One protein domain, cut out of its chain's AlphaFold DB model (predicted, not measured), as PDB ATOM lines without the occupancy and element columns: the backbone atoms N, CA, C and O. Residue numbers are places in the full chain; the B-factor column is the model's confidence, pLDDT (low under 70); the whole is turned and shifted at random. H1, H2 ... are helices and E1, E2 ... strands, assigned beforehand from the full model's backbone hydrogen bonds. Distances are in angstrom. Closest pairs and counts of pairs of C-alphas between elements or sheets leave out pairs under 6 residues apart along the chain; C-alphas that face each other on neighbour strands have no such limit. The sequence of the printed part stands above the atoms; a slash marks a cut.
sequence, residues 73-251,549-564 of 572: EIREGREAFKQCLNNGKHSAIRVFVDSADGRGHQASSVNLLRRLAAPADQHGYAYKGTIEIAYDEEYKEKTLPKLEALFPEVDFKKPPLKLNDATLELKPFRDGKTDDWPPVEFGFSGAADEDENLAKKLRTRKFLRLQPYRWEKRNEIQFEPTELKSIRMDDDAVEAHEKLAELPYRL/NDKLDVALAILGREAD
ATOM      1  N   GLU A  73     -30.532  12.080 -49.227       84.50
ATOM      2  CA  GLU A  73     -30.393  12.874 -48.002       84.50
ATOM      3  C   GLU A  73     -31.059  14.259 -48.149       84.50
ATOM      4  O   GLU A  73     -31.694  14.731 -47.203       84.50
ATOM      5  N   ILE A  74     -30.990  14.899 -49.330       87.12
ATOM      6  CA  ILE A  74     -31.721  16.156 -49.603       87.12
ATOM      7  C   ILE A  74     -33.228  15.923 -49.470       87.12
ATOM      8  O   ILE A  74     -33.943  16.696 -48.826       87.12
ATOM      9  N   ARG A  75     -33.731  14.842 -50.071       88.44
ATOM     10  CA  ARG A  75     -35.152  14.491 -50.044       88.44
ATOM     11  C   ARG A  75     -35.652  14.212 -48.629       88.44
ATOM     12  O   ARG A  75     -36.714  14.718 -48.266       88.44
ATOM     13  N   GLU A  76     -34.899  13.438 -47.854       88.81
ATOM     14  CA  GLU A  76     -35.211  13.111 -46.460       88.81
ATOM     15  C   GLU A  76     -35.185  14.359 -45.575       88.81
ATOM     16  O   GLU A  76     -36.163  14.632 -44.877       88.81
ATOM     17  N   GLY A  77     -34.122  15.165 -45.654       88.56
ATOM     18  CA  GLY A  77     -33.998  16.401 -44.880       88.56
ATOM     19  C   GLY A  77     -35.109  17.404 -45.197       88.56
ATOM     20  O   GLY A  77     -35.681  18.010 -44.288       88.56
ATOM     21  N   ARG A  78     -35.486  17.534 -46.475       90.00
ATOM     22  CA  ARG A  78     -36.607  18.382 -46.896       90.00
ATOM     23  C   ARG A  78     -37.937  17.909 -46.319       90.00
ATOM     24  O   ARG A  78     -38.731  18.734 -45.867       90.00
ATOM     25  N   GLU A  79     -38.206  16.609 -46.370       89.94
ATOM     26  CA  GLU A  79     -39.449  16.053 -45.836       89.94
ATOM     27  C   GLU A  79     -39.504  16.207 -44.309       89.94
ATOM     28  O   GLU A  79     -40.529  16.637 -43.778       89.94
ATOM     29  N   ALA A  80     -38.382  15.991 -43.616       89.62
ATOM     30  CA  ALA A  80     -38.260  16.260 -42.186       89.62
ATOM     31  C   ALA A  80     -38.547  17.734 -41.857       89.62
ATOM     32  O   ALA A  80     -39.355  18.023 -40.970       89.62
ATOM     33  N   PHE A  81     -37.971  18.676 -42.615       91.81
ATOM     34  CA  PHE A  81     -38.263  20.100 -42.451       91.81
ATOM     35  C   PHE A  81     -39.744  20.415 -42.702       91.81
ATOM     36  O   PHE A  81     -40.362  21.136 -41.922       91.81
ATOM     37  N   LYS A  82     -40.352  19.859 -43.753       91.69
ATOM     38  CA  LYS A  82     -41.771  20.075 -44.066       91.69
ATOM     39  C   LYS A  82     -42.688  19.566 -42.949       91.69
ATOM     40  O   LYS A  82     -43.650  20.251 -42.597       91.69
ATOM     41  N   GLN A  83     -42.399  18.390 -42.394       90.25
ATOM     42  CA  GLN A  83     -43.138  17.832 -41.259       90.25
ATOM     43  C   GLN A  83     -42.965  18.699 -40.014       90.25
ATOM     44  O   GLN A  83     -43.952  19.034 -39.364       90.25
ATOM     45  N   CYS A  84     -41.736  19.129 -39.727       88.38
ATOM     46  CA  CYS A  84     -41.432  20.073 -38.658       88.38
ATOM     47  C   CYS A  84     -42.249  21.363 -38.787       88.38
ATOM     48  O   CYS A  84     -42.948  21.759 -37.853       88.38
ATOM     49  N   LEU A  85     -42.181  22.002 -39.955       91.50
ATOM     50  CA  LEU A  85     -42.831  23.275 -40.243       91.50
ATOM     51  C   LEU A  85     -44.357  23.199 -40.059       91.50
ATOM     52  O   LEU A  85     -44.978  24.177 -39.658       91.50
ATOM     53  N   ASN A  86     -44.960  22.033 -40.309       91.38
ATOM     54  CA  ASN A  86     -46.411  21.836 -40.279       91.38
ATOM     55  C   ASN A  86     -46.923  21.001 -39.087       91.38
ATOM     56  O   ASN A  86     -48.103  20.663 -39.046       91.38
ATOM     57  N   ASN A  87     -46.089  20.687 -38.088       87.75
ATOM     58  CA  ASN A  87     -46.481  19.862 -36.929       87.75
ATOM     59  C   ASN A  87     -47.353  20.589 -35.879       87.75
ATOM     60  O   ASN A  87     -47.586  20.052 -34.797       87.75
ATOM     61  N   GLY A  88     -47.777  21.825 -36.154       82.06
ATOM     62  CA  GLY A  88     -48.562  22.662 -35.241       82.06
ATOM     63  C   GLY A  88     -47.752  23.436 -34.192       82.06
ATOM     64  O   GLY A  88     -48.304  24.341 -33.574       82.06
ATOM     65  N   LYS A  89     -46.451  23.156 -34.010       78.62
ATOM     66  CA  LYS A  89     -45.571  23.930 -33.106       78.62
ATOM     67  C   LYS A  89     -45.084  25.244 -33.723       78.62
ATOM     68  O   LYS A  89     -44.750  26.171 -32.997       78.62
ATOM     69  N   HIS A  90     -45.072  25.336 -35.050       85.12
ATOM     70  CA  HIS A  90     -44.670  26.528 -35.798       85.12
ATOM     71  C   HIS A  90     -45.902  27.346 -36.199       85.12
ATOM     72  O   HIS A  90     -46.179  27.538 -37.383       85.12
ATOM     73  N   SER A  91     -46.684  27.802 -35.218       92.19
ATOM     74  CA  SER A  91     -47.872  28.628 -35.483       92.19
ATOM     75  C   SER A  91     -47.524  29.965 -36.146       92.19
ATOM     76  O   SER A  91     -48.339  30.479 -36.909       92.19
ATOM     77  N   ALA A  92     -46.308  30.472 -35.910       96.38
ATOM     78  CA  ALA A  92     -45.734  31.614 -36.606       96.38
ATOM     79  C   ALA A  92     -44.272  31.367 -37.024       96.38
ATOM     80  O   ALA A  92     -43.516  30.700 -36.310       96.38
ATOM     81  N   ILE A  93     -43.878  31.943 -38.159       97.00
ATOM     82  CA  ILE A  93     -42.490  32.061 -38.631       97.00
ATOM     83  C   ILE A  93     -42.192  33.516 -38.997       97.00
ATOM     84  O   ILE A  93     -43.116  34.275 -39.289       97.00
ATOM     85  N   ARG A  94     -40.913  33.905 -39.031       97.56
ATOM     86  CA  ARG A  94     -40.496  35.275 -39.382       97.56
ATOM     87  C   ARG A  94     -39.743  35.364 -40.695       97.56
ATOM     88  O   ARG A  94     -38.890  34.532 -40.987       97.56
ATOM     89  N   VAL A  95     -40.005  36.416 -41.457       97.19
ATOM     90  CA  VAL A  95     -39.279  36.720 -42.695       97.19
ATOM     91  C   VAL A  95     -38.698  38.103 -42.594       97.19
ATOM     92  O   VAL A  95     -39.443  39.060 -42.406       97.19
ATOM     93  N   PHE A  96     -37.386  38.207 -42.749       95.81
ATOM     94  CA  PHE A  96     -36.740  39.501 -42.870       95.81
ATOM     95  C   PHE A  96     -36.780  39.984 -44.316       95.81
ATOM     96  O   PHE A  96     -36.430  39.252 -45.251       95.81
ATOM     97  N   VAL A  97     -37.200  41.232 -44.495       94.00
ATOM     98  CA  VAL A  97     -37.187  41.912 -45.786       94.00
ATOM     99  C   VAL A  97     -36.354  43.181 -45.654       94.00
ATOM    100  O   VAL A  97     -36.808  44.183 -45.107       94.00
ATOM    101  N   ASP A  98     -35.140  43.095 -46.188       89.75
ATOM    102  CA  ASP A  98     -34.131  44.155 -46.215       89.75
ATOM    103  C   ASP A  98     -34.632  45.415 -46.964       89.75
ATOM    104  O   ASP A  98     -35.474  45.321 -47.865       89.75
ATOM    105  N   SER A  99     -34.127  46.599 -46.615       87.12
ATOM    106  CA  SER A  99     -34.491  47.911 -47.176       87.12
ATOM    107  C   SER A  99     -33.631  48.369 -48.359       87.12
ATOM    108  O   SER A  99     -33.842  49.481 -48.848       87.12
ATOM    109  N   ALA A 100     -32.731  47.516 -48.869       85.56
ATOM    110  CA  ALA A 100     -31.847  47.806 -50.006       85.56
ATOM    111  C   ALA A 100     -32.507  48.628 -51.138       85.56
ATOM    112  O   ALA A 100     -33.679  48.423 -51.477       85.56
ATOM    113  N   ASP A 101     -31.740  49.537 -51.755       80.44
ATOM    114  CA  ASP A 101     -32.243  50.549 -52.704       80.44
ATOM    115  C   ASP A 101     -33.039  49.948 -53.875       80.44
ATOM    116  O   ASP A 101     -34.098  50.469 -54.247       80.44
ATOM    117  N   GLY A 102     -32.587  48.811 -54.412       81.00
ATOM    118  CA  GLY A 102     -33.275  48.065 -55.468       81.00
ATOM    119  C   GLY A 102     -34.511  47.291 -54.989       81.00
ATOM    120  O   GLY A 102     -34.994  47.458 -53.874       81.00
ATOM    121  N   ARG A 103     -35.053  46.425 -55.855       86.75
ATOM    122  CA  ARG A 103     -36.096  45.442 -55.484       86.75
ATOM    123  C   ARG A 103     -35.557  44.018 -55.335       86.75
ATOM    124  O   ARG A 103     -36.313  43.113 -55.003       86.75
ATOM    125  N   GLY A 104     -34.273  43.802 -55.633       88.00
ATOM    126  CA  GLY A 104     -33.676  42.469 -55.715       88.00
ATOM    127  C   GLY A 104     -33.752  41.700 -54.398       88.00
ATOM    128  O   GLY A 104     -34.141  40.532 -54.408       88.00
ATOM    129  N   HIS A 105     -33.446  42.357 -53.274       90.19
ATOM    130  CA  HIS A 105     -33.448  41.696 -51.966       90.19
ATOM    131  C   HIS A 105     -34.861  41.345 -51.520       90.19
ATOM    132  O   HIS A 105     -35.148  40.200 -51.171       90.19
ATOM    133  N   GLN A 106     -35.774  42.307 -51.648       92.31
ATOM    134  CA  GLN A 106     -37.170  42.120 -51.285       92.31
ATOM    135  C   GLN A 106     -37.819  41.046 -52.162       92.31
ATOM    136  O   GLN A 106     -38.504  40.162 -51.649       92.31
ATOM    137  N   ALA A 107     -37.552  41.054 -53.472       91.81
ATOM    138  CA  ALA A 107     -38.047  40.029 -54.383       91.81
ATOM    139  C   ALA A 107     -37.525  38.634 -54.029       91.81
ATOM    140  O   ALA A 107     -38.297  37.678 -54.084       91.81
ATOM    141  N   SER A 108     -36.254  38.515 -53.633       93.50
ATOM    142  CA  SER A 108     -35.675  37.242 -53.203       93.50
ATOM    143  C   SER A 108     -36.407  36.677 -51.978       93.50
ATOM    144  O   SER A 108     -36.935  35.564 -52.040       93.50
ATOM    145  N   SER A 109     -36.554  37.461 -50.901       95.25
ATOM    146  CA  SER A 109     -37.279  37.029 -49.692       95.25
ATOM    147  C   SER A 109     -38.744  36.690 -49.972       95.25
ATOM    148  O   SER A 109     -39.242  35.658 -49.519       95.25
ATOM    149  N   VAL A 110     -39.430  37.505 -50.778       93.94
ATOM    150  CA  VAL A 110     -40.827  37.261 -51.169       93.94
ATOM    151  C   VAL A 110     -40.973  35.975 -51.995       93.94
ATOM    152  O   VAL A 110     -41.940  35.234 -51.819       93.94
ATOM    153  N   ASN A 111     -40.022  35.664 -52.880       92.50
ATOM    154  CA  ASN A 111     -40.047  34.426 -53.663       92.50
ATOM    155  C   ASN A 111     -39.905  33.181 -52.777       92.50
ATOM    156  O   ASN A 111     -40.623  32.201 -52.989       92.50
ATOM    157  N   LEU A 112     -39.032  33.219 -51.764       94.94
ATOM    158  CA  LEU A 112     -38.913  32.126 -50.795       94.94
ATOM    159  C   LEU A 112     -40.183  31.982 -49.946       94.94
ATOM    160  O   LEU A 112     -40.670  30.871 -49.747       94.94
ATOM    161  N   LEU A 113     -40.769  33.103 -49.520       95.50
ATOM    162  CA  LEU A 113     -42.034  33.131 -48.785       95.50
ATOM    163  C   LEU A 113     -43.162  32.466 -49.589       95.50
ATOM    164  O   LEU A 113     -43.838  31.574 -49.071       95.50
ATOM    165  N   ARG A 114     -43.307  32.812 -50.875       93.81
ATOM    166  CA  ARG A 114     -44.255  32.146 -51.785       93.81
ATOM    167  C   ARG A 114     -44.043  30.639 -51.840       93.81
ATOM    168  O   ARG A 114     -45.019  29.901 -51.805       93.81
ATOM    169  N   ARG A 115     -42.794  30.167 -51.884       93.88
ATOM    170  CA  ARG A 115     -42.500  28.725 -51.888       93.88
ATOM    171  C   ARG A 115     -42.880  28.041 -50.582       93.88
ATOM    172  O   ARG A 115     -43.390  26.925 -50.622       93.88
ATOM    173  N   LEU A 116     -42.691  28.686 -49.434       95.12
ATOM    174  CA  LEU A 116     -43.140  28.103 -48.168       95.12
ATOM    175  C   LEU A 116     -44.668  27.981 -48.102       95.12
ATOM    176  O   LEU A 116     -45.180  26.940 -47.688       95.12
ATOM    177  N   ALA A 117     -45.386  29.012 -48.552       95.50
ATOM    178  CA  ALA A 117     -46.849  29.044 -48.556       95.50
ATOM    179  C   ALA A 117     -47.489  28.237 -49.705       95.50
ATOM    180  O   ALA A 117     -48.680  27.935 -49.654       95.50
ATOM    181  N   ALA A 118     -46.748  27.924 -50.770       93.62
ATOM    182  CA  ALA A 118     -47.274  27.203 -51.927       93.62
ATOM    183  C   ALA A 118     -47.682  25.759 -51.577       93.62
ATOM    184  O   ALA A 118     -47.048  25.128 -50.723       93.62
ATOM    185  N   PRO A 119     -48.699  25.199 -52.257       92.50
ATOM    186  CA  PRO A 119     -49.064  23.790 -52.148       92.50
ATOM    187  C   PRO A 119     -47.883  22.831 -52.385       92.50
ATOM    188  O   PRO A 119     -46.954  23.111 -53.145       92.50
ATOM    189  N   ALA A 120     -47.911  21.670 -51.726       89.25
ATOM    190  CA  ALA A 120     -46.795  20.721 -51.752       89.25
ATOM    191  C   ALA A 120     -46.551  20.079 -53.133       89.25
ATOM    192  O   ALA A 120     -45.412  19.746 -53.471       89.25
ATOM    193  N   ASP A 121     -47.612  19.915 -53.919       85.88
ATOM    194  CA  ASP A 121     -47.604  19.434 -55.305       85.88
ATOM    195  C   ASP A 121     -47.013  20.463 -56.286       85.88
ATOM    196  O   ASP A 121     -46.462  20.085 -57.314       85.88
ATOM    197  N   GLN A 122     -47.007  21.748 -55.926       85.38
ATOM    198  CA  GLN A 122     -46.392  22.840 -56.693       85.38
ATOM    199  C   GLN A 122     -44.962  23.164 -56.242       85.38
ATOM    200  O   GLN A 122     -44.484  24.290 -56.367       85.38
ATOM    201  N   HIS A 123     -44.258  22.176 -55.697       84.19
ATOM    202  CA  HIS A 123     -42.922  22.357 -55.125       84.19
ATOM    203  C   HIS A 123     -42.845  23.286 -53.906       84.19
ATOM    204  O   HIS A 123     -41.752  23.719 -53.535       84.19
ATOM    205  N   GLY A 124     -43.980  23.546 -53.255       91.88
ATOM    206  CA  GLY A 124     -44.037  24.298 -52.011       91.88
ATOM    207  C   GLY A 124     -43.951  23.444 -50.747       91.88
ATOM    208  O   GLY A 124     -43.758  22.223 -50.797       91.88
ATOM    209  N   TYR A 125     -44.110  24.106 -49.599       94.25
ATOM    210  CA  TYR A 125     -44.077  23.488 -48.263       94.25
ATOM    211  C   TYR A 125     -45.433  23.492 -47.549       94.25
ATOM    212  O   TYR A 125     -45.533  22.971 -46.436       94.25
ATOM    213  N   ALA A 126     -46.475  24.009 -48.206       95.31
ATOM    214  CA  ALA A 126     -47.856  24.045 -47.738       95.31
ATOM    215  C   ALA A 126     -48.014  24.618 -46.320       95.31
ATOM    216  O   ALA A 126     -48.866  24.152 -45.564       95.31
ATOM    217  N   TYR A 127     -47.186  25.601 -45.955       96.69
ATOM    218  CA  TYR A 127     -47.275  26.247 -44.653       96.69
ATOM    219  C   TYR A 127     -48.607  26.985 -44.506       96.69
ATOM    220  O   TYR A 127     -48.980  27.771 -45.374       96.69
ATOM    221  N   LYS A 128     -49.312  26.740 -43.396       96.62
ATOM    222  CA  LYS A 128     -50.650  27.307 -43.122       96.62
ATOM    223  C   LYS A 128     -50.697  28.257 -41.927       96.62
ATOM    224  O   LYS A 128     -51.763  28.763 -41.587       96.62
ATOM    225  N   GLY A 129     -49.569  28.442 -41.244       96.62
ATOM    226  CA  GLY A 129     -49.485  29.316 -40.078       96.62
ATOM    227  C   GLY A 129     -49.391  30.795 -40.451       96.62
ATOM    228  O   GLY A 129     -49.721  31.211 -41.568       96.62
ATOM    229  N   THR A 130     -48.930  31.592 -39.494       97.94
ATOM    230  CA  THR A 130     -48.685  33.022 -39.675       97.94
ATOM    231  C   THR A 130     -47.250  33.268 -40.128       97.94
ATOM    232  O   THR A 130     -46.293  32.787 -39.530       97.94
ATOM    233  N   ILE A 131     -47.084  34.051 -41.183       98.12
ATOM    234  CA  ILE A 131     -45.795  34.551 -41.641       98.12
ATOM    235  C   ILE A 131     -45.693  36.017 -41.225       98.12
ATOM    236  O   ILE A 131     -46.348  36.890 -41.795       98.12
ATOM    237  N   GLU A 132     -44.864  36.278 -40.221       97.81
ATOM    238  CA  GLU A 132     -44.548  37.616 -39.738       97.81
ATOM    239  C   GLU A 132     -43.456  38.235 -40.625       97.81
ATOM    240  O   GLU A 132     -42.285  37.858 -40.559       97.81
ATOM    241  N   ILE A 133     -43.837  39.177 -41.485       96.94
ATOM    242  CA  ILE A 133     -42.929  39.903 -42.374       96.94
ATOM    243  C   ILE A 133     -42.339  41.075 -41.591       96.94
ATOM    244  O   ILE A 133     -42.982  42.116 -41.436       96.94
ATOM    245  N   ALA A 134     -41.118  40.890 -41.102       95.31
ATOM    246  CA  ALA A 134     -40.304  41.925 -40.491       95.31
ATOM    247  C   ALA A 134     -39.729  42.822 -41.595       95.31
ATOM    248  O   ALA A 134     -38.765  42.455 -42.270       95.31
ATOM    249  N   TYR A 135     -40.362  43.975 -41.803       92.00
ATOM    250  CA  TYR A 135     -39.920  44.968 -42.779       92.00
ATOM    251  C   TYR A 135     -39.263  46.135 -42.057       92.00
ATOM    252  O   TYR A 135     -39.775  46.606 -41.044       92.00
ATOM    253  N   ASP A 136     -38.151  46.613 -42.596       82.12
ATOM    254  CA  ASP A 136     -37.446  47.764 -42.047       82.12
ATOM    255  C   ASP A 136     -38.337  49.024 -42.079       82.12
ATOM    256  O   ASP A 136     -38.737  49.517 -43.143       82.12
ATOM    257  N   GLU A 137     -38.692  49.506 -40.888       81.50
ATOM    258  CA  GLU A 137     -39.585  50.640 -40.684       81.50
ATOM    259  C   GLU A 137     -38.865  51.986 -40.821       81.50
ATOM    260  O   GLU A 137     -39.513  52.979 -41.158       81.50
ATOM    261  N   GLU A 138     -37.547  52.045 -40.606       76.81
ATOM    262  CA  GLU A 138     -36.780  53.286 -40.794       76.81
ATOM    263  C   GLU A 138     -36.914  53.779 -42.240       76.81
ATOM    264  O   GLU A 138     -37.030  54.976 -42.506       76.81
ATOM    265  N   TYR A 139     -37.055  52.829 -43.163       73.31
ATOM    266  CA  TYR A 139     -37.334  53.069 -44.570       73.31
ATOM    267  C   TYR A 139     -38.741  52.628 -44.970       73.31
ATOM    268  O   TYR A 139     -38.953  52.216 -46.111       73.31
ATOM    269  N   LYS A 140     -39.731  52.727 -44.074       66.31
ATOM    270  CA  LYS A 140     -41.116  52.290 -44.330       66.31
ATOM    271  C   LYS A 140     -41.689  52.836 -45.637       66.31
ATOM    272  O   LYS A 140     -42.308  52.084 -46.388       66.31
ATOM    273  N   GLU A 141     -41.445  54.113 -45.927       69.94
ATOM    274  CA  GLU A 141     -41.892  54.775 -47.164       69.94
ATOM    275  C   GLU A 141     -41.245  54.186 -48.432       69.94
ATOM    276  O   GLU A 141     -41.751  54.381 -49.534       69.94
ATOM    277  N   LYS A 142     -40.156  53.421 -48.288       75.56
ATOM    278  CA  LYS A 142     -39.480  52.701 -49.372       75.56
ATOM    279  C   LYS A 142     -39.819  51.208 -49.389       75.56
ATOM    280  O   LYS A 142     -40.031  50.661 -50.468       75.56
ATOM    281  N   THR A 143     -39.858  50.535 -48.238       81.56
ATOM    282  CA  THR A 143     -39.955  49.065 -48.169       81.56
ATOM    283  C   THR A 143     -41.391  48.564 -48.292       81.56
ATOM    284  O   THR A 143     -41.643  47.614 -49.036       81.56
ATOM    285  N   LEU A 144     -42.356  49.208 -47.627       86.56
ATOM    286  CA  LEU A 144     -43.748  48.749 -47.648       86.56
ATOM    287  C   LEU A 144     -44.387  48.866 -49.049       86.56
ATOM    288  O   LEU A 144     -44.925  47.864 -49.519       86.56
ATOM    289  N   PRO A 145     -44.245  49.982 -49.794       87.56
ATOM    290  CA  PRO A 145     -44.746  50.048 -51.170       87.56
ATOM    291  C   PRO A 145     -44.093  49.020 -52.108       87.56
ATOM    292  O   PRO A 145     -44.738  48.504 -53.021       87.56
ATOM    293  N   LYS A 146     -42.809  48.681 -51.888       88.81
ATOM    294  CA  LYS A 146     -42.135  47.603 -52.636       88.81
ATOM    295  C   LYS A 146     -42.761  46.244 -52.328       88.81
ATOM    296  O   LYS A 146     -42.946  45.459 -53.254       88.81
ATOM    297  N   LEU A 147     -43.079  45.970 -51.062       90.44
ATOM    298  CA  LEU A 147     -43.748  44.738 -50.644       90.44
ATOM    299  C   LEU A 147     -45.139  44.608 -51.263       90.44
ATOM    300  O   LEU A 147     -45.431  43.563 -51.836       90.44
ATOM    301  N   GLU A 148     -45.947  45.668 -51.225       89.88
ATOM    302  CA  GLU A 148     -47.266  45.693 -51.872       89.88
ATOM    303  C   GLU A 148     -47.152  45.383 -53.372       89.88
ATOM    304  O   GLU A 148     -47.843  44.506 -53.888       89.88
ATOM    305  N   ALA A 149     -46.199  46.014 -54.066       85.38
ATOM    306  CA  ALA A 149     -45.946  45.751 -55.482       85.38
ATOM    307  C   ALA A 149     -45.410  44.334 -55.763       85.38
ATOM    308  O   ALA A 149     -45.554  43.822 -56.873       85.38
ATOM    309  N   LEU A 150     -44.753  43.701 -54.788       88.25
ATOM    310  CA  LEU A 150     -44.213  42.348 -54.905       88.25
ATOM    311  C   LEU A 150     -45.246  41.255 -54.623       88.25
ATOM    312  O   LEU A 150     -44.942  40.103 -54.937       88.25
ATOM    313  N   PHE A 151     -46.424  41.601 -54.099       88.31
ATOM    314  CA  PHE A 151     -47.528  40.712 -53.728       88.31
ATOM    315  C   PHE A 151     -48.858  41.144 -54.387       88.31
ATOM    316  O   PHE A 151     -49.815  41.467 -53.683       88.31
ATOM    317  N   PRO A 152     -48.958  41.152 -55.729       83.31
ATOM    318  CA  PRO A 152     -50.198  41.524 -56.420       83.31
ATOM    319  C   PRO A 152     -51.397  40.628 -56.059       83.31
ATOM    320  O   PRO A 152     -52.545  41.057 -56.145       83.31
ATOM    321  N   GLU A 153     -51.149  39.393 -55.618       84.75
ATOM    322  CA  GLU A 153     -52.175  38.450 -55.173       84.75
ATOM    323  C   GLU A 153     -52.721  38.731 -53.760       84.75
ATOM    324  O   GLU A 153     -53.732  38.145 -53.369       84.75
ATOM    325  N   VAL A 154     -52.080  39.621 -52.992       90.31
ATOM    326  CA  VAL A 154     -52.471  39.962 -51.619       90.31
ATOM    327  C   VAL A 154     -53.161  41.324 -51.606       90.31
ATOM    328  O   VAL A 154     -52.575  42.343 -51.957       90.31
ATOM    329  N   ASP A 155     -54.405  41.372 -51.131       89.00
ATOM    330  CA  ASP A 155     -55.106  42.639 -50.911       89.00
ATOM    331  C   ASP A 155     -54.681  43.253 -49.567       89.00
ATOM    332  O   ASP A 155     -55.289  42.995 -48.526       89.00
ATOM    333  N   PHE A 156     -53.641  44.096 -49.586       90.62
ATOM    334  CA  PHE A 156     -53.123  44.795 -48.397       90.62
ATOM    335  C   PHE A 156     -54.158  45.683 -47.687       90.62
ATOM    336  O   PHE A 156     -53.941  46.089 -46.546       90.62
ATOM    337  N   LYS A 157     -55.305  45.965 -48.322       90.00
ATOM    338  CA  LYS A 157     -56.389  46.772 -47.747       90.00
ATOM    339  C   LYS A 157     -57.429  45.930 -47.006       90.00
ATOM    340  O   LYS A 157     -58.285  46.503 -46.332       90.00
ATOM    341  N   LYS A 158     -57.389  44.598 -47.124       91.81
ATOM    342  CA  LYS A 158     -58.383  43.687 -46.540       91.81
ATOM    343  C   LYS A 158     -57.726  42.639 -45.640       91.81
ATOM    344  O   LYS A 158     -57.448  41.532 -46.093       91.81
ATOM    345  N   PRO A 159     -57.495  42.952 -44.353       91.38
ATOM    346  CA  PRO A 159     -57.052  41.949 -43.398       91.38
ATOM    347  C   PRO A 159     -58.144  40.880 -43.149       91.38
ATOM    348  O   PRO A 159     -59.333  41.202 -43.206       91.38
ATOM    349  N   PRO A 160     -57.769  39.628 -42.819       93.00
ATOM    350  CA  PRO A 160     -56.396  39.134 -42.718       93.00
ATOM    351  C   PRO A 160     -55.728  39.034 -44.094       93.00
ATOM    352  O   PRO A 160     -56.341  38.576 -45.054       93.00
ATOM    353  N   LEU A 161     -54.454  39.426 -44.173       96.94
ATOM    354  CA  LEU A 161     -53.673  39.269 -45.395       96.94
ATOM    355  C   LEU A 161     -53.410  37.776 -45.610       96.94
ATOM    356  O   LEU A 161     -52.993  37.078 -44.683       96.94
ATOM    357  N   LYS A 162     -53.677  37.274 -46.815       96.12
ATOM    358  CA  LYS A 162     -53.575  35.847 -47.137       96.12
ATOM    359  C   LYS A 162     -52.666  35.617 -48.326       96.12
ATOM    360  O   LYS A 162     -52.752  36.338 -49.313       96.12
ATOM    361  N   LEU A 163     -51.853  34.571 -48.231       93.56
ATOM    362  CA  LEU A 163     -51.095  34.018 -49.344       93.56
ATOM    363  C   LEU A 163     -51.285  32.504 -49.333       93.56
ATOM    364  O   LEU A 163     -50.730  31.813 -48.479       93.56
ATOM    365  N   ASN A 164     -52.091  31.998 -50.266       93.12
ATOM    366  CA  ASN A 164     -52.644  30.645 -50.186       93.12
ATOM    367  C   ASN A 164     -53.317  30.424 -48.812       93.12
ATOM    368  O   ASN A 164     -54.103  31.260 -48.365       93.12
ATOM    369  N   ASP A 165     -52.982  29.328 -48.129       95.00
ATOM    370  CA  ASP A 165     -53.505  28.998 -46.799       95.00
ATOM    371  C   ASP A 165     -52.800  29.763 -45.658       95.00
ATOM    372  O   ASP A 165     -53.303  29.776 -44.532       95.00
ATOM    373  N   ALA A 166     -51.657  30.411 -45.919       97.19
ATOM    374  CA  ALA A 166     -50.902  31.147 -44.907       97.19
ATOM    375  C   ALA A 166     -51.524  32.519 -44.605       97.19
ATOM    376  O   ALA A 166     -52.097  33.183 -45.476       97.19
ATOM    377  N   THR A 167     -51.366  32.977 -43.363       97.94
ATOM    378  CA  THR A 167     -51.699  34.354 -42.959       97.94
ATOM    379  C   THR A 167     -50.438  35.202 -42.982       97.94
ATOM    380  O   THR A 167     -49.415  34.762 -42.472       97.94
ATOM    381  N   LEU A 168     -50.493  36.409 -43.539       97.94
ATOM    382  CA  LEU A 168     -49.383  37.357 -43.484       97.94
ATOM    383  C   LEU A 168     -49.649  38.414 -42.407       97.94
ATOM    384  O   LEU A 168     -50.739  38.981 -42.337       97.94
ATOM    385  N   GLU A 169     -48.633  38.714 -41.604       97.06
ATOM    386  CA  GLU A 169     -48.642  39.824 -40.652       97.06
ATOM    387  C   GLU A 169     -47.446  40.732 -40.912       97.06
ATOM    388  O   GLU A 169     -46.304  40.283 -40.904       97.06
ATOM    389  N   LEU A 170     -47.689  42.024 -41.121       95.00
ATOM    390  CA  LEU A 170     -46.613  42.997 -41.279       95.00
ATOM    391  C   LEU A 170     -46.123  43.440 -39.898       95.00
ATOM    392  O   LEU A 170     -46.889  44.022 -39.128       95.00
ATOM    393  N   LYS A 171     -44.847  43.196 -39.597       93.75
ATOM    394  CA  LYS A 171     -44.196  43.625 -38.358       93.75
ATOM    395  C   LYS A 171     -43.179  44.724 -38.679       93.75
ATOM    396  O   LYS A 171     -42.210  44.450 -39.388       93.75
ATOM    397  N   PRO A 172     -43.378  45.960 -38.198       91.44
ATOM    398  CA  PRO A 172     -42.379  47.002 -38.368       91.44
ATOM    399  C   PRO A 172     -41.126  46.637 -37.572       91.44
ATOM    400  O   PRO A 172     -41.177  46.501 -36.352       91.44
ATOM    401  N   PHE A 173     -40.010  46.466 -38.264       90.12
ATOM    402  CA  PHE A 173     -38.716  46.188 -37.670       90.12
ATOM    403  C   PHE A 173     -37.906  47.481 -37.607       90.12
ATOM    404  O   PHE A 173     -37.685  48.138 -38.620       90.12
ATOM    405  N   ARG A 174     -37.465  47.854 -36.406       83.94
ATOM    406  CA  ARG A 174     -36.452  48.893 -36.191       83.94
ATOM    407  C   ARG A 174     -35.272  48.213 -35.538       83.94
ATOM    408  O   ARG A 174     -35.496  47.483 -34.574       83.94
ATOM    409  N   ASP A 175     -34.072  48.455 -36.043       76.44
ATOM    410  CA  ASP A 175     -32.871  47.731 -35.640       76.44
ATOM    411  C   ASP A 175     -32.772  47.552 -34.107       76.44
ATOM    412  O   ASP A 175     -32.687  48.518 -33.344       76.44
ATOM    413  N   GLY A 176     -32.909  46.301 -33.654       66.00
ATOM    414  CA  GLY A 176     -32.844  45.900 -32.243       66.00
ATOM    415  C   GLY A 176     -34.099  46.108 -31.377       66.00
ATOM    416  O   GLY A 176     -34.082  45.716 -30.214       66.00
ATOM    417  N   LYS A 177     -35.202  46.675 -31.884       80.38
ATOM    418  CA  LYS A 177     -36.447  46.895 -31.113       80.38
ATOM    419  C   LYS A 177     -37.459  45.769 -31.304       80.38
ATOM    420  O   LYS A 177     -38.550  45.987 -31.823       80.38
ATOM    421  N   THR A 178     -37.086  44.567 -30.885       88.06
ATOM    422  CA  THR A 178     -37.954  43.377 -30.934       88.06
ATOM    423  C   THR A 178     -38.165  42.745 -29.557       88.06
ATOM    424  O   THR A 178     -38.700  41.643 -29.456       88.06
ATOM    425  N   ASP A 179     -37.782  43.431 -28.475       86.00
ATOM    426  CA  ASP A 179     -37.852  42.936 -27.089       86.00
ATOM    427  C   ASP A 179     -39.269  42.556 -26.625       86.00
ATOM    428  O   ASP A 179     -39.430  41.763 -25.692       86.00
ATOM    429  N   ASP A 180     -40.301  43.086 -27.273       89.69
ATOM    430  CA  ASP A 180     -41.710  42.774 -27.039       89.69
ATOM    431  C   ASP A 180     -42.243  41.647 -27.943       89.69
ATOM    432  O   ASP A 180     -43.325  41.112 -27.697       89.69
ATOM    433  N   TRP A 181     -41.488  41.233 -28.965       94.00
ATOM    434  CA  TRP A 181     -41.908  40.168 -29.870       94.00
ATOM    435  C   TRP A 181     -41.770  38.808 -29.182       94.00
ATOM    436  O   TRP A 181     -40.707  38.508 -28.633       94.00
ATOM    437  N   PRO A 182     -42.787  37.932 -29.232       94.75
ATOM    438  CA  PRO A 182     -42.651  36.580 -28.700       94.75
ATOM    439  C   PRO A 182     -41.581  35.812 -29.490       94.75
ATOM    440  O   PRO A 182     -41.455  36.020 -30.697       94.75
ATOM    441  N   PRO A 183     -40.794  34.919 -28.872       94.38
ATOM    442  CA  PRO A 183     -39.863  34.095 -29.630       94.38
ATOM    443  C   PRO A 183     -40.621  33.171 -30.595       94.38
ATOM    444  O   PRO A 183     -41.676  32.641 -30.248       94.38
ATOM    445  N   VAL A 184     -40.075  32.962 -31.792       94.62
ATOM    446  CA  VAL A 184     -40.571  31.953 -32.748       94.62
ATOM    447  C   VAL A 184     -39.470  30.951 -33.069       94.62
ATOM    448  O   VAL A 184     -38.283  31.256 -32.974       94.62
ATOM    449  N   GLU A 185     -39.834  29.734 -33.457       92.31
ATOM    450  CA  GLU A 185     -38.831  28.686 -33.690       92.31
ATOM    451  C   GLU A 185     -38.000  28.926 -34.962       92.31
ATOM    452  O   GLU A 185     -36.817  28.583 -34.994       92.31
ATOM    453  N   PHE A 186     -38.588  29.537 -35.995       94.69
ATOM    454  CA  PHE A 186     -37.965  29.654 -37.312       94.69
ATOM    455  C   PHE A 186     -38.171  31.030 -37.950       94.69
ATOM    456  O   PHE A 186     -39.276  31.579 -37.945       94.69
ATOM    457  N   GLY A 187     -37.113  31.548 -38.568       96.31
ATOM    458  CA  GLY A 187     -37.213  32.621 -39.544       96.31
ATOM    459  C   GLY A 187     -36.218  32.487 -40.687       96.31
ATOM    460  O   GLY A 187     -35.351  31.612 -40.674       96.31
ATOM    461  N   PHE A 188     -36.364  33.331 -41.705       97.44
ATOM    462  CA  PHE A 188     -35.475  33.321 -42.861       97.44
ATOM    463  C   PHE A 188     -35.403  34.665 -43.592       97.44
ATOM    464  O   PHE A 188     -36.224  35.561 -43.395       97.44
ATOM    465  N   SER A 189     -34.424  34.776 -44.489       96.94
ATOM    466  CA  SER A 189     -34.365  35.794 -45.538       96.94
ATOM    467  C   SER A 189     -33.876  35.176 -46.847       96.94
ATOM    468  O   SER A 189     -33.090  34.227 -46.830       96.94
ATOM    469  N   GLY A 190     -34.332  35.716 -47.979       95.62
ATOM    470  CA  GLY A 190     -33.780  35.406 -49.301       95.62
ATOM    471  C   GLY A 190     -32.669  36.355 -49.743       95.62
ATOM    472  O   GLY A 190     -32.017  36.089 -50.750       95.62
ATOM    473  N   ALA A 191     -32.482  37.469 -49.040       94.56
ATOM    474  CA  ALA A 191     -31.341  38.360 -49.192       94.56
ATOM    475  C   ALA A 191     -31.279  39.308 -47.993       94.56
ATOM    476  O   ALA A 191     -32.297  39.881 -47.598       94.56
ATOM    477  N   ALA A 192     -30.099  39.473 -47.411       93.19
ATOM    478  CA  ALA A 192     -29.890  40.429 -46.329       93.19
ATOM    479  C   ALA A 192     -28.431  40.877 -46.304       93.19
ATOM    480  O   ALA A 192     -27.542  40.030 -46.186       93.19
ATOM    481  N   ASP A 193     -28.186  42.181 -46.383       90.12
ATOM    482  CA  ASP A 193     -26.825  42.723 -46.302       90.12
ATOM    483  C   ASP A 193     -26.301  42.832 -44.866       90.12
ATOM    484  O   ASP A 193     -25.090  42.985 -44.669       90.12
ATOM    485  N   GLU A 194     -27.190  42.697 -43.877       85.81
ATOM    486  CA  GLU A 194     -26.839  42.664 -42.460       85.81
ATOM    487  C   GLU A 194     -25.847  41.538 -42.150       85.81
ATOM    488  O   GLU A 194     -26.132  40.355 -42.359       85.81
ATOM    489  N   ASP A 195     -24.696  41.907 -41.586       87.44
ATOM    490  CA  ASP A 195     -23.666  40.960 -41.144       87.44
ATOM    491  C   ASP A 195     -23.937  40.403 -39.731       87.44
ATOM    492  O   ASP A 195     -23.280  39.454 -39.297       87.44
ATOM    493  N   GLU A 196     -24.918  40.960 -39.020       91.44
ATOM    494  CA  GLU A 196     -25.297  40.564 -37.664       91.44
ATOM    495  C   GLU A 196     -26.117  39.260 -37.605       91.44
ATOM    496  O   GLU A 196     -26.564  38.703 -38.613       91.44
ATOM    497  N   ASN A 197     -26.311  38.751 -36.383       94.12
ATOM    498  CA  ASN A 197     -27.149  37.583 -36.130       94.12
ATOM    499  C   ASN A 197     -28.636  37.990 -36.120       94.12
ATOM    500  O   ASN A 197     -29.169  38.468 -35.114       94.12
ATOM    501  N   LEU A 198     -29.307  37.759 -37.246       95.25
ATOM    502  CA  LEU A 198     -30.735  37.989 -37.446       95.25
ATOM    503  C   LEU A 198     -31.603  37.078 -36.573       95.25
ATOM    504  O   LEU A 198     -32.711  37.475 -36.219       95.25
ATOM    505  N   ALA A 199     -31.106  35.905 -36.159       95.69
ATOM    506  CA  ALA A 199     -31.833  35.053 -35.219       95.69
ATOM    507  C   ALA A 199     -32.076  35.776 -33.889       95.69
ATOM    508  O   ALA A 199     -33.205  35.813 -33.393       95.69
ATOM    509  N   LYS A 200     -31.042  36.451 -33.379       95.06
ATOM    510  CA  LYS A 200     -31.137  37.307 -32.196       95.06
ATOM    511  C   LYS A 200     -32.035  38.519 -32.451       95.06
ATOM    512  O   LYS A 200     -32.988  38.735 -31.703       95.06
ATOM    513  N   LYS A 201     -31.771  39.285 -33.520       94.56
ATOM    514  CA  LYS A 201     -32.511  40.525 -33.831       94.56
ATOM    515  C   LYS A 201     -34.007  40.302 -34.038       94.56
ATOM    516  O   LYS A 201     -34.798  41.164 -33.676       94.56
ATOM    517  N   LEU A 202     -34.406  39.161 -34.592       95.19
ATOM    518  CA  LEU A 202     -35.805  38.844 -34.889       95.19
ATOM    519  C   LEU A 202     -36.418  37.866 -33.885       95.19
ATOM    520  O   LEU A 202     -37.525  37.377 -34.109       95.19
ATOM    521  N   ARG A 203     -35.718  37.573 -32.782       95.56
ATOM    522  CA  ARG A 203     -36.140  36.624 -31.741       95.56
ATOM    523  C   ARG A 203     -36.616  35.295 -32.324       95.56
ATOM    524  O   ARG A 203     -37.679  34.783 -31.971       95.56
ATOM    525  N   THR A 204     -35.841  34.756 -33.255       94.88
ATOM    526  CA  THR A 204     -36.068  33.428 -33.819       94.88
ATOM    527  C   THR A 204     -35.029  32.475 -33.263       94.88
ATOM    528  O   THR A 204     -33.849  32.804 -33.277       94.88
ATOM    529  N   ARG A 205     -35.419  31.272 -32.848       93.62
ATOM    530  CA  ARG A 205     -34.453  30.279 -32.364       93.62
ATOM    531  C   ARG A 205     -33.467  29.844 -33.453       93.62
ATOM    532  O   ARG A 205     -32.292  29.616 -33.175       93.62
ATOM    533  N   LYS A 206     -33.954  29.720 -34.690       93.94
ATOM    534  CA  LYS A 206     -33.168  29.394 -35.884       93.94
ATOM    535  C   LYS A 206     -33.508  30.380 -36.988       93.94
ATOM    536  O   LYS A 206     -34.686  30.579 -37.285       93.94
ATOM    537  N   PHE A 207     -32.488  30.931 -37.630       96.19
ATOM    538  CA  PHE A 207     -32.656  31.836 -38.755       96.19
ATOM    539  C   PHE A 207     -31.869  31.354 -39.967       96.19
ATOM    540  O   PHE A 207     -30.650  31.211 -39.910       96.19
ATOM    541  N   LEU A 208     -32.569  31.111 -41.071       96.44
ATOM    542  CA  LEU A 208     -31.973  30.736 -42.346       96.44
ATOM    543  C   LEU A 208     -31.726  31.991 -43.193       96.44
ATOM    544  O   LEU A 208     -32.650  32.527 -43.805       96.44
ATOM    545  N   ARG A 209     -30.476  32.453 -43.269       96.69
ATOM    546  CA  ARG A 209     -30.094  33.527 -44.191       96.69
ATOM    547  C   ARG A 209     -29.603  32.913 -45.492       96.69
ATOM    548  O   ARG A 209     -28.542  32.292 -45.520       96.69
ATOM    549  N   LEU A 210     -30.356  33.110 -46.568       96.69
ATOM    550  CA  LEU A 210     -29.919  32.794 -47.923       96.69
ATOM    551  C   LEU A 210     -29.651  34.076 -48.704       96.69
ATOM    552  O   LEU A 210     -30.166  35.142 -48.367       96.69
ATOM    553  N   GLN A 211     -28.843  33.944 -49.750       95.31
ATOM    554  CA  GLN A 211     -28.500  35.025 -50.658       95.31
ATOM    555  C   GLN A 211     -28.714  34.622 -52.122       95.31
ATOM    556  O   GLN A 211     -28.554  33.439 -52.470       95.31
ATOM    557  N   PRO A 212     -29.020  35.592 -53.007       94.31
ATOM    558  CA  PRO A 212     -29.117  35.354 -54.440       94.31
ATOM    559  C   PRO A 212     -27.886  34.648 -55.012       94.31
ATOM    560  O   PRO A 212     -26.816  34.619 -54.399       94.31
ATOM    561  N   TYR A 213     -28.046  34.044 -56.189       93.19
ATOM    562  CA  TYR A 213     -26.964  33.361 -56.888       93.19
ATOM    563  C   TYR A 213     -25.684  34.211 -56.914       93.19
ATOM    564  O   TYR A 213     -25.698  35.363 -57.344       93.19
ATOM    565  N   ARG A 214     -24.598  33.640 -56.382       90.62
ATOM    566  CA  ARG A 214     -23.258  34.232 -56.274       90.62
ATOM    567  C   ARG A 214     -23.212  35.662 -55.717       90.62
ATOM    568  O   ARG A 214     -22.327  36.441 -56.082       90.62
ATOM    569  N   TRP A 215     -24.135  36.006 -54.822       90.94
ATOM    570  CA  TRP A 215     -23.987  37.193 -53.987       90.94
ATOM    571  C   TRP A 215     -22.824  37.000 -53.009       90.94
ATOM    572  O   TRP A 215     -22.541  35.886 -52.577       90.94
ATOM    573  N   GLU A 216     -22.126  38.084 -52.687       89.00
ATOM    574  CA  GLU A 216     -20.893  38.056 -51.884       89.00
ATOM    575  C   GLU A 216     -21.130  37.813 -50.387       89.00
ATOM    576  O   GLU A 216     -20.214  37.428 -49.657       89.00
ATOM    577  N   LYS A 217     -22.366  38.023 -49.926       91.69
ATOM    578  CA  LYS A 217     -22.769  37.757 -48.547       91.69
ATOM    579  C   LYS A 217     -22.997  36.263 -48.330       91.69
ATOM    580  O   LYS A 217     -23.261  35.500 -49.255       91.69
ATOM    581  N   ARG A 218     -22.915  35.845 -47.067       91.69
ATOM    582  CA  ARG A 218     -22.940  34.426 -46.692       91.69
ATOM    583  C   ARG A 218     -24.350  33.853 -46.645       91.69
ATOM    584  O   ARG A 218     -25.250  34.469 -46.060       91.69
ATOM    585  N   ASN A 219     -24.474  32.624 -47.133       93.88
ATOM    586  CA  ASN A 219     -25.555  31.704 -46.817       93.88
ATOM    587  C   ASN A 219     -25.235  30.986 -45.498       93.88
ATOM    588  O   ASN A 219     -24.205  30.316 -45.376       93.88
ATOM    589  N   GLU A 220     -26.101  31.115 -44.496       93.81
ATOM    590  CA  GLU A 220     -25.858  30.512 -43.185       93.81
ATOM    591  C   GLU A 220     -27.130  30.251 -42.374       93.81
ATOM    592  O   GLU A 220     -28.181  30.855 -42.595       93.81
ATOM    593  N   ILE A 221     -27.006  29.332 -41.416       93.62
ATOM    594  CA  ILE A 221     -27.987  29.106 -40.356       93.62
ATOM    595  C   ILE A 221     -27.452  29.777 -39.097       93.62
ATOM    596  O   ILE A 221     -26.363  29.450 -38.620       93.62
ATOM    597  N   GLN A 222     -28.219  30.714 -38.560       94.69
ATOM    598  CA  GLN A 222     -27.929  31.415 -37.319       94.69
ATOM    599  C   GLN A 222     -28.842  30.897 -36.206       94.69
ATOM    600  O   GLN A 222     -29.951  30.426 -36.467       94.69
ATOM    601  N   PHE A 223     -28.376  30.991 -34.963       94.00
ATOM    602  CA  PHE A 223     -29.080  30.473 -33.797       94.00
ATOM    603  C   PHE A 223     -29.229  31.541 -32.715       94.00
ATOM    604  O   PHE A 223     -28.356  32.400 -32.561       94.00
ATOM    605  N   GLU A 224     -30.319  31.425 -31.961       92.69
ATOM    606  CA  GLU A 224     -30.537  32.068 -30.668       92.69
ATOM    607  C   GLU A 224     -30.927  30.956 -29.666       92.69
ATOM    608  O   GLU A 224     -31.931  30.264 -29.875       92.69
ATOM    609  N   PRO A 225     -30.129  30.718 -28.610       89.19
ATOM    610  CA  PRO A 225     -29.100  31.614 -28.097       89.19
ATOM    611  C   PRO A 225     -27.753  31.487 -28.844       89.19
ATOM    612  O   PRO A 225     -27.439  30.454 -29.445       89.19
ATOM    613  N   THR A 226     -26.984  32.583 -28.873       86.25
ATOM    614  CA  THR A 226     -25.795  32.753 -29.740       86.25
ATOM    615  C   THR A 226     -24.586  31.874 -29.396       86.25
ATOM    616  O   THR A 226     -23.597  31.883 -30.129       86.25
ATOM    617  N   GLU A 227     -24.629  31.106 -28.303       87.56
ATOM    618  CA  GLU A 227     -23.567  30.149 -27.960       87.56
ATOM    619  C   GLU A 227     -23.521  28.976 -28.950       87.56
ATOM    620  O   GLU A 227     -22.491  28.308 -29.079       87.56
ATOM    621  N   LEU A 228     -24.619  28.728 -29.673       84.38
ATOM    622  CA  LEU A 228     -24.632  27.823 -30.815       84.38
ATOM    623  C   LEU A 228     -23.954  28.497 -32.014       84.38
ATOM    624  O   LEU A 228     -24.425  29.503 -32.545       84.38
ATOM    625  N   LYS A 229     -22.842  27.913 -32.468       87.94
ATOM    626  CA  LYS A 229     -22.090  28.411 -33.625       87.94
ATOM    627  C   LYS A 229     -22.953  28.358 -34.889       87.94
ATOM    628  O   LYS A 229     -23.485  27.303 -35.228       87.94
ATOM    629  N   SER A 230     -23.027  29.471 -35.620       90.38
ATOM    630  CA  SER A 230     -23.679  29.518 -36.933       90.38
ATOM    631  C   SER A 230     -23.057  28.520 -37.913       90.38
ATOM    632  O   SER A 230     -21.834  28.342 -37.943       90.38
ATOM    633  N   ILE A 231     -23.895  27.903 -38.742       88.75
ATOM    634  CA  ILE A 231     -23.466  26.981 -39.800       88.75
ATOM    635  C   ILE A 231     -23.335  27.783 -41.090       88.75
ATOM    636  O   ILE A 231     -24.340  28.243 -41.630       88.75
ATOM    637  N   ARG A 232     -22.108  27.948 -41.589       89.12
ATOM    638  CA  ARG A 232     -21.845  28.593 -42.882       89.12
ATOM    639  C   ARG A 232     -21.960  27.559 -43.987       89.12
ATOM    640  O   ARG A 232     -21.238  26.572 -43.983       89.12
ATOM    641  N   MET A 233     -22.860  27.791 -44.930       86.75
ATOM    642  CA  MET A 233     -23.150  26.814 -45.983       86.75
ATOM    643  C   MET A 233     -22.280  27.000 -47.234       86.75
ATOM    644  O   MET A 233     -22.229  26.109 -48.074       86.75
ATOM    645  N   ASP A 234     -21.565  28.124 -47.348       84.25
ATOM    646  CA  ASP A 234     -20.672  28.406 -48.483       84.25
ATOM    647  C   ASP A 234     -19.252  27.858 -48.313       84.25
ATOM    648  O   ASP A 234     -18.539  27.697 -49.302       84.25
ATOM    649  N   ASP A 235     -18.836  27.597 -47.073       75.19
ATOM    650  CA  ASP A 235     -17.486  27.118 -46.764       75.19
ATOM    651  C   ASP A 235     -17.389  25.583 -46.913       75.19
ATOM    652  O   ASP A 235     -16.301  25.061 -47.151       75.19
ATOM    653  N   ASP A 236     -18.519  24.865 -46.808       59.91
ATOM    654  CA  ASP A 236     -18.499  23.456 -46.398       59.91
ATOM    655  C   ASP A 236     -19.238  22.415 -47.290       59.91
ATOM    656  O   ASP A 236     -19.038  21.233 -47.021       59.91
ATOM    657  N   ALA A 237     -20.042  22.714 -48.329       51.03
ATOM    658  CA  ALA A 237     -20.813  21.667 -49.067       51.03
ATOM    659  C   ALA A 237     -21.213  22.068 -50.509       51.03
ATOM    660  O   ALA A 237     -21.516  23.238 -50.722       51.03
ATOM    661  N   VAL A 238     -21.248  21.190 -51.535       53.72
ATOM    662  CA  VAL A 238     -22.110  19.999 -51.813       53.72
ATOM    663  C   VAL A 238     -21.375  19.059 -52.818       53.72
ATOM    664  O   VAL A 238     -20.501  19.513 -53.538       53.72
ATOM    665  N   GLU A 239     -21.676  17.751 -52.918       49.06
ATOM    666  CA  GLU A 239     -20.939  16.823 -53.829       49.06
ATOM    667  C   GLU A 239     -20.985  17.241 -55.314       49.06
ATOM    668  O   GLU A 239     -20.028  17.011 -56.050       49.06
ATOM    669  N   ALA A 240     -22.074  17.895 -55.730       51.31
ATOM    670  CA  ALA A 240     -22.273  18.402 -57.087       51.31
ATOM    671  C   ALA A 240     -21.873  19.880 -57.285       51.31
ATOM    672  O   ALA A 240     -21.718  20.303 -58.427       51.31
ATOM    673  N   HIS A 241     -21.703  20.665 -56.210       55.94
ATOM    674  CA  HIS A 241     -21.496  22.121 -56.289       55.94
ATOM    675  C   HIS A 241     -20.405  22.555 -55.319       55.94
ATOM    676  O   HIS A 241     -20.455  22.198 -54.144       55.94
ATOM    677  N   GLU A 242     -19.432  23.355 -55.766       61.44
ATOM    678  CA  GLU A 242     -18.317  23.724 -54.890       61.44
ATOM    679  C   GLU A 242     -18.767  24.587 -53.701       61.44
ATOM    680  O   GLU A 242     -18.118  24.520 -52.655       61.44
ATOM    681  N   LYS A 243     -19.866  25.361 -53.832       81.31
ATOM    682  CA  LYS A 243     -20.467  26.186 -52.758       81.31
ATOM    683  C   LYS A 243     -21.982  26.360 -52.921       81.31
ATOM    684  O   LYS A 243     -22.465  26.515 -54.042       81.31
ATOM    685  N   LEU A 244     -22.727  26.492 -51.814       88.81
ATOM    686  CA  LEU A 244     -24.169  26.800 -51.854       88.81
ATOM    687  C   LEU A 244     -24.472  28.115 -52.601       88.81
ATOM    688  O   LEU A 244     -25.481  28.207 -53.300       88.81
ATOM    689  N   ALA A 245     -23.591  29.119 -52.516       90.19
ATOM    690  CA  ALA A 245     -23.695  30.364 -53.280       90.19
ATOM    691  C   ALA A 245     -23.872  30.155 -54.799       90.19
ATOM    692  O   ALA A 245     -24.495  30.997 -55.446       90.19
ATOM    693  N   GLU A 246     -23.380  29.046 -55.356       88.62
ATOM    694  CA  GLU A 246     -23.462  28.702 -56.783       88.62
ATOM    695  C   GLU A 246     -24.780  28.036 -57.185       88.62
ATOM    696  O   GLU A 246     -25.023  27.818 -58.367       88.62
ATOM    697  N   LEU A 247     -25.660  27.745 -56.229       90.81
ATOM    698  CA  LEU A 247     -27.004  27.277 -56.535       90.81
ATOM    699  C   LEU A 247     -27.950  28.463 -56.770       90.81
ATOM    700  O   LEU A 247     -27.992  29.393 -55.955       90.81
ATOM    701  N   PRO A 248     -28.741  28.477 -57.851       92.75
ATOM    702  CA  PRO A 248     -29.830  29.425 -57.991       92.75
ATOM    703  C   PRO A 248     -31.027  29.015 -57.121       92.75
ATOM    704  O   PRO A 248     -31.176  27.860 -56.712       92.75
ATOM    705  N   TYR A 249     -31.922  29.967 -56.866       89.00
ATOM    706  CA  TYR A 249     -33.271  29.621 -56.425       89.00
ATOM    707  C   TYR A 249     -34.104  29.171 -57.612       89.00
ATOM    708  O   TYR A 249     -34.207  29.879 -58.616       89.00
ATOM    709  N   ARG A 250     -34.837  28.081 -57.431       88.19
ATOM    710  CA  ARG A 250     -36.053  27.867 -58.191       88.19
ATOM    711  C   ARG A 250     -37.062  28.938 -57.812       88.19
ATOM    712  O   ARG A 250     -37.401  29.108 -56.636       88.19
ATOM    713  N   LEU A 251     -37.575  29.619 -58.827       82.25
ATOM    714  CA  LEU A 251     -38.728  30.486 -58.677       82.25
ATOM    715  C   LEU A 251     -40.007  29.644 -58.784       82.25
ATOM    716  O   LEU A 251     -40.054  28.700 -59.579       82.25
ATOM    717  N   ASN A 549     -30.885  20.289 -56.898       89.62
ATOM    718  CA  ASN A 549     -30.050  21.430 -57.284       89.62
ATOM    719  C   ASN A 549     -30.691  22.786 -56.957       89.62
ATOM    720  O   ASN A 549     -30.223  23.827 -57.415       89.62
ATOM    721  N   ASP A 550     -31.770  22.795 -56.174       92.19
ATOM    722  CA  ASP A 550     -32.403  24.026 -55.726       92.19
ATOM    723  C   ASP A 550     -31.798  24.502 -54.398       92.19
ATOM    724  O   ASP A 550     -31.818  23.787 -53.395       92.19
ATOM    725  N   LYS A 551     -31.314  25.752 -54.364       93.88
ATOM    726  CA  LYS A 551     -30.669  26.339 -53.176       93.88
ATOM    727  C   LYS A 551     -31.536  26.250 -51.916       93.88
ATOM    728  O   LYS A 551     -31.008  25.979 -50.839       93.88
ATOM    729  N   LEU A 552     -32.846  26.505 -52.028       94.81
ATOM    730  CA  LEU A 552     -33.746  26.477 -50.872       94.81
ATOM    731  C   LEU A 552     -33.922  25.044 -50.353       94.81
ATOM    732  O   LEU A 552     -33.778  24.822 -49.155       94.81
ATOM    733  N   ASP A 553     -34.200  24.083 -51.233       92.94
ATOM    734  CA  ASP A 553     -34.389  22.678 -50.861       92.94
ATOM    735  C   ASP A 553     -33.113  22.100 -50.213       92.94
ATOM    736  O   ASP A 553     -33.211  21.440 -49.176       92.94
ATOM    737  N   VAL A 554     -31.923  22.411 -50.746       91.56
ATOM    738  CA  VAL A 554     -30.630  22.005 -50.154       91.56
ATOM    739  C   VAL A 554     -30.426  22.637 -48.775       91.56
ATOM    740  O   VAL A 554     -30.103  21.938 -47.812       91.56
ATOM    741  N   ALA A 555     -30.653  23.945 -48.639       92.94
ATOM    742  CA  ALA A 555     -30.500  24.639 -47.362       92.94
ATOM    743  C   ALA A 555     -31.475  24.129 -46.291       92.94
ATOM    744  O   ALA A 555     -31.114  23.983 -45.121       92.94
ATOM    745  N   LEU A 556     -32.710  23.819 -46.685       91.94
ATOM    746  CA  LEU A 556     -33.713  23.255 -45.789       91.94
ATOM    747  C   LEU A 556     -33.416  21.799 -45.424       91.94
ATOM    748  O   LEU A 556     -33.734  21.396 -44.307       91.94
ATOM    749  N   ALA A 557     -32.761  21.031 -46.296       88.94
ATOM    750  CA  ALA A 557     -32.260  19.708 -45.940       88.94
ATOM    751  C   ALA A 557     -31.138  19.778 -44.888       88.94
ATOM    752  O   ALA A 557     -31.180  19.029 -43.908       88.94
ATOM    753  N   ILE A 558     -30.201  20.729 -45.032       86.62
ATOM    754  CA  ILE A 558     -29.170  21.021 -44.018       86.62
ATOM    755  C   ILE A 558     -29.837  21.371 -42.683       86.62
ATOM    756  O   ILE A 558     -29.523  20.771 -41.654       86.62
ATOM    757  N   LEU A 559     -30.804  22.292 -42.704       87.50
ATOM    758  CA  LEU A 559     -31.548  22.702 -41.513       87.50
ATOM    759  C   LEU A 559     -32.331  21.537 -40.885       87.50
ATOM    760  O   LEU A 559     -32.361  21.405 -39.663       87.50
ATOM    761  N   GLY A 560     -32.952  20.685 -41.703       84.06
ATOM    762  CA  GLY A 560     -33.711  19.523 -41.248       84.06
ATOM    763  C   GLY A 560     -32.853  18.525 -40.469       84.06
ATOM    764  O   GLY A 560     -33.295  18.030 -39.431       84.06
ATOM    765  N   ARG A 561     -31.620  18.287 -40.937       77.50
ATOM    766  CA  ARG A 561     -30.654  17.341 -40.354       77.50
ATOM    767  C   ARG A 561     -29.929  17.898 -39.130       77.50
ATOM    768  O   ARG A 561     -29.894  17.244 -38.095       77.50
ATOM    769  N   GLU A 562     -29.328  19.078 -39.254       70.94
ATOM    770  CA  GLU A 562     -28.408  19.615 -38.240       70.94
ATOM    771  C   GLU A 562     -29.136  20.259 -37.062       70.94
ATOM    772  O   GLU A 562     -28.589  20.370 -35.968       70.94
ATOM    773  N   ALA A 563     -30.368  20.722 -37.277       59.00
ATOM    774  CA  ALA A 563     -31.022  21.573 -36.300       59.00
ATOM    775  C   ALA A 563     -31.987  20.834 -35.370       59.00
ATOM    776  O   ALA A 563     -32.640  21.517 -34.584       59.00
ATOM    777  N   ASP A 564     -32.137  19.504 -35.440       63.56
ATOM    778  CA  ASP A 564     -33.164  18.788 -34.660       63.56
ATOM    779  C   ASP A 564     -34.530  19.482 -34.841       63.56
ATOM    780  O   ASP A 564     -35.176  19.940 -33.897       63.56
TER     781      ASP A 564
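AT A GLANCE: This is residues 73 to 251 and 549 to 564 of the 572 residues of an uncharacterized protein of Chondromyces crocatus (UniProt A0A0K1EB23). A strongly twisted wall of seven strands curls round one helix, H2; H3 and H5 cover the same face, and the four-residue H4 sits on the opposite one. H1 packs crosswise on H5. The printed part has 195 residues, under half of them in named elements: five helices and seven strands, in the order H1 E1 H2 E2 H3 E3 E4 E5 H4 E6 E7 H5. The mixed sheet runs E3 E4 E2 E1 E5 E6 E7, and the class is mixed, helices and strands. The whole is compact, with a radius of gyration of the C-alphas of 15.5 A and spans of 46 by 35 by 30 A.

HOW THE PARTS SIT: Begin at edge strand E3, residues 161 to 163, in an antiparallel hairpin with E4, residues 166 to 173; N 168 and O 161 are 2.8 A apart. Then come, each parallel to the one before, E2, residues 130 to 136, with N 169 and O 131 at 2.9 A; E1, residues 92 to 97, with N 95 and O 132 at 2.8 A; E5, residues 184 to 189, with N 188 and O 94 at 2.9 A; and E6, residues 204 to 209, with N 187 and O 206 at 2.9 A. Edge strand E7, residues 220 to 223, makes an antiparallel hairpin with E6; N 207 and O 222 are 2.8 A apart. Two strand-helix-strand units, parallel neighbour strands with a helix between, have right-handed crossovers: E1, H2, residues 104 to 117, E2; and E5, H4, residues 198 to 201, E6. H3, residues 140 to 150, touches H2, closest at C-alphas 150 and 107, 6.6 A. H5, residues 551 to 562, touches H1, residues 73 to 86, about perpendicular at 80 degrees; their closest C-alphas are 557 and 77, 3.9 A. Every O i to N i+4 pair is within hydrogen-bond range in H1, H2 and H5, but 5 of 7 in H3; H4 is too short for one.

IN THESE COORDINATES: Find C-alpha 73 at (-30.393, 12.874, -48.002); from there H1 runs 19.9 A. H2 is 20.1 A long, H3 14.8 A and H5 16.5 A, ending at C-alpha 562, (-28.408, 19.615, -38.240). E4 measures 20.7 A and E2 18.7 A.

THE WHOLE: The C-alphas farthest apart, Lys 157 and Glu 239, are 46.8 A apart. Residues 252 to 548 are not printed; C-alphas 251 and 549 are 12.6 A apart across the cut. Of the links printed whole, H2 to E2 is long. Look for pLDDT under 70 at residues 140 to 141, 176, 236 to 242 and 563 to 564.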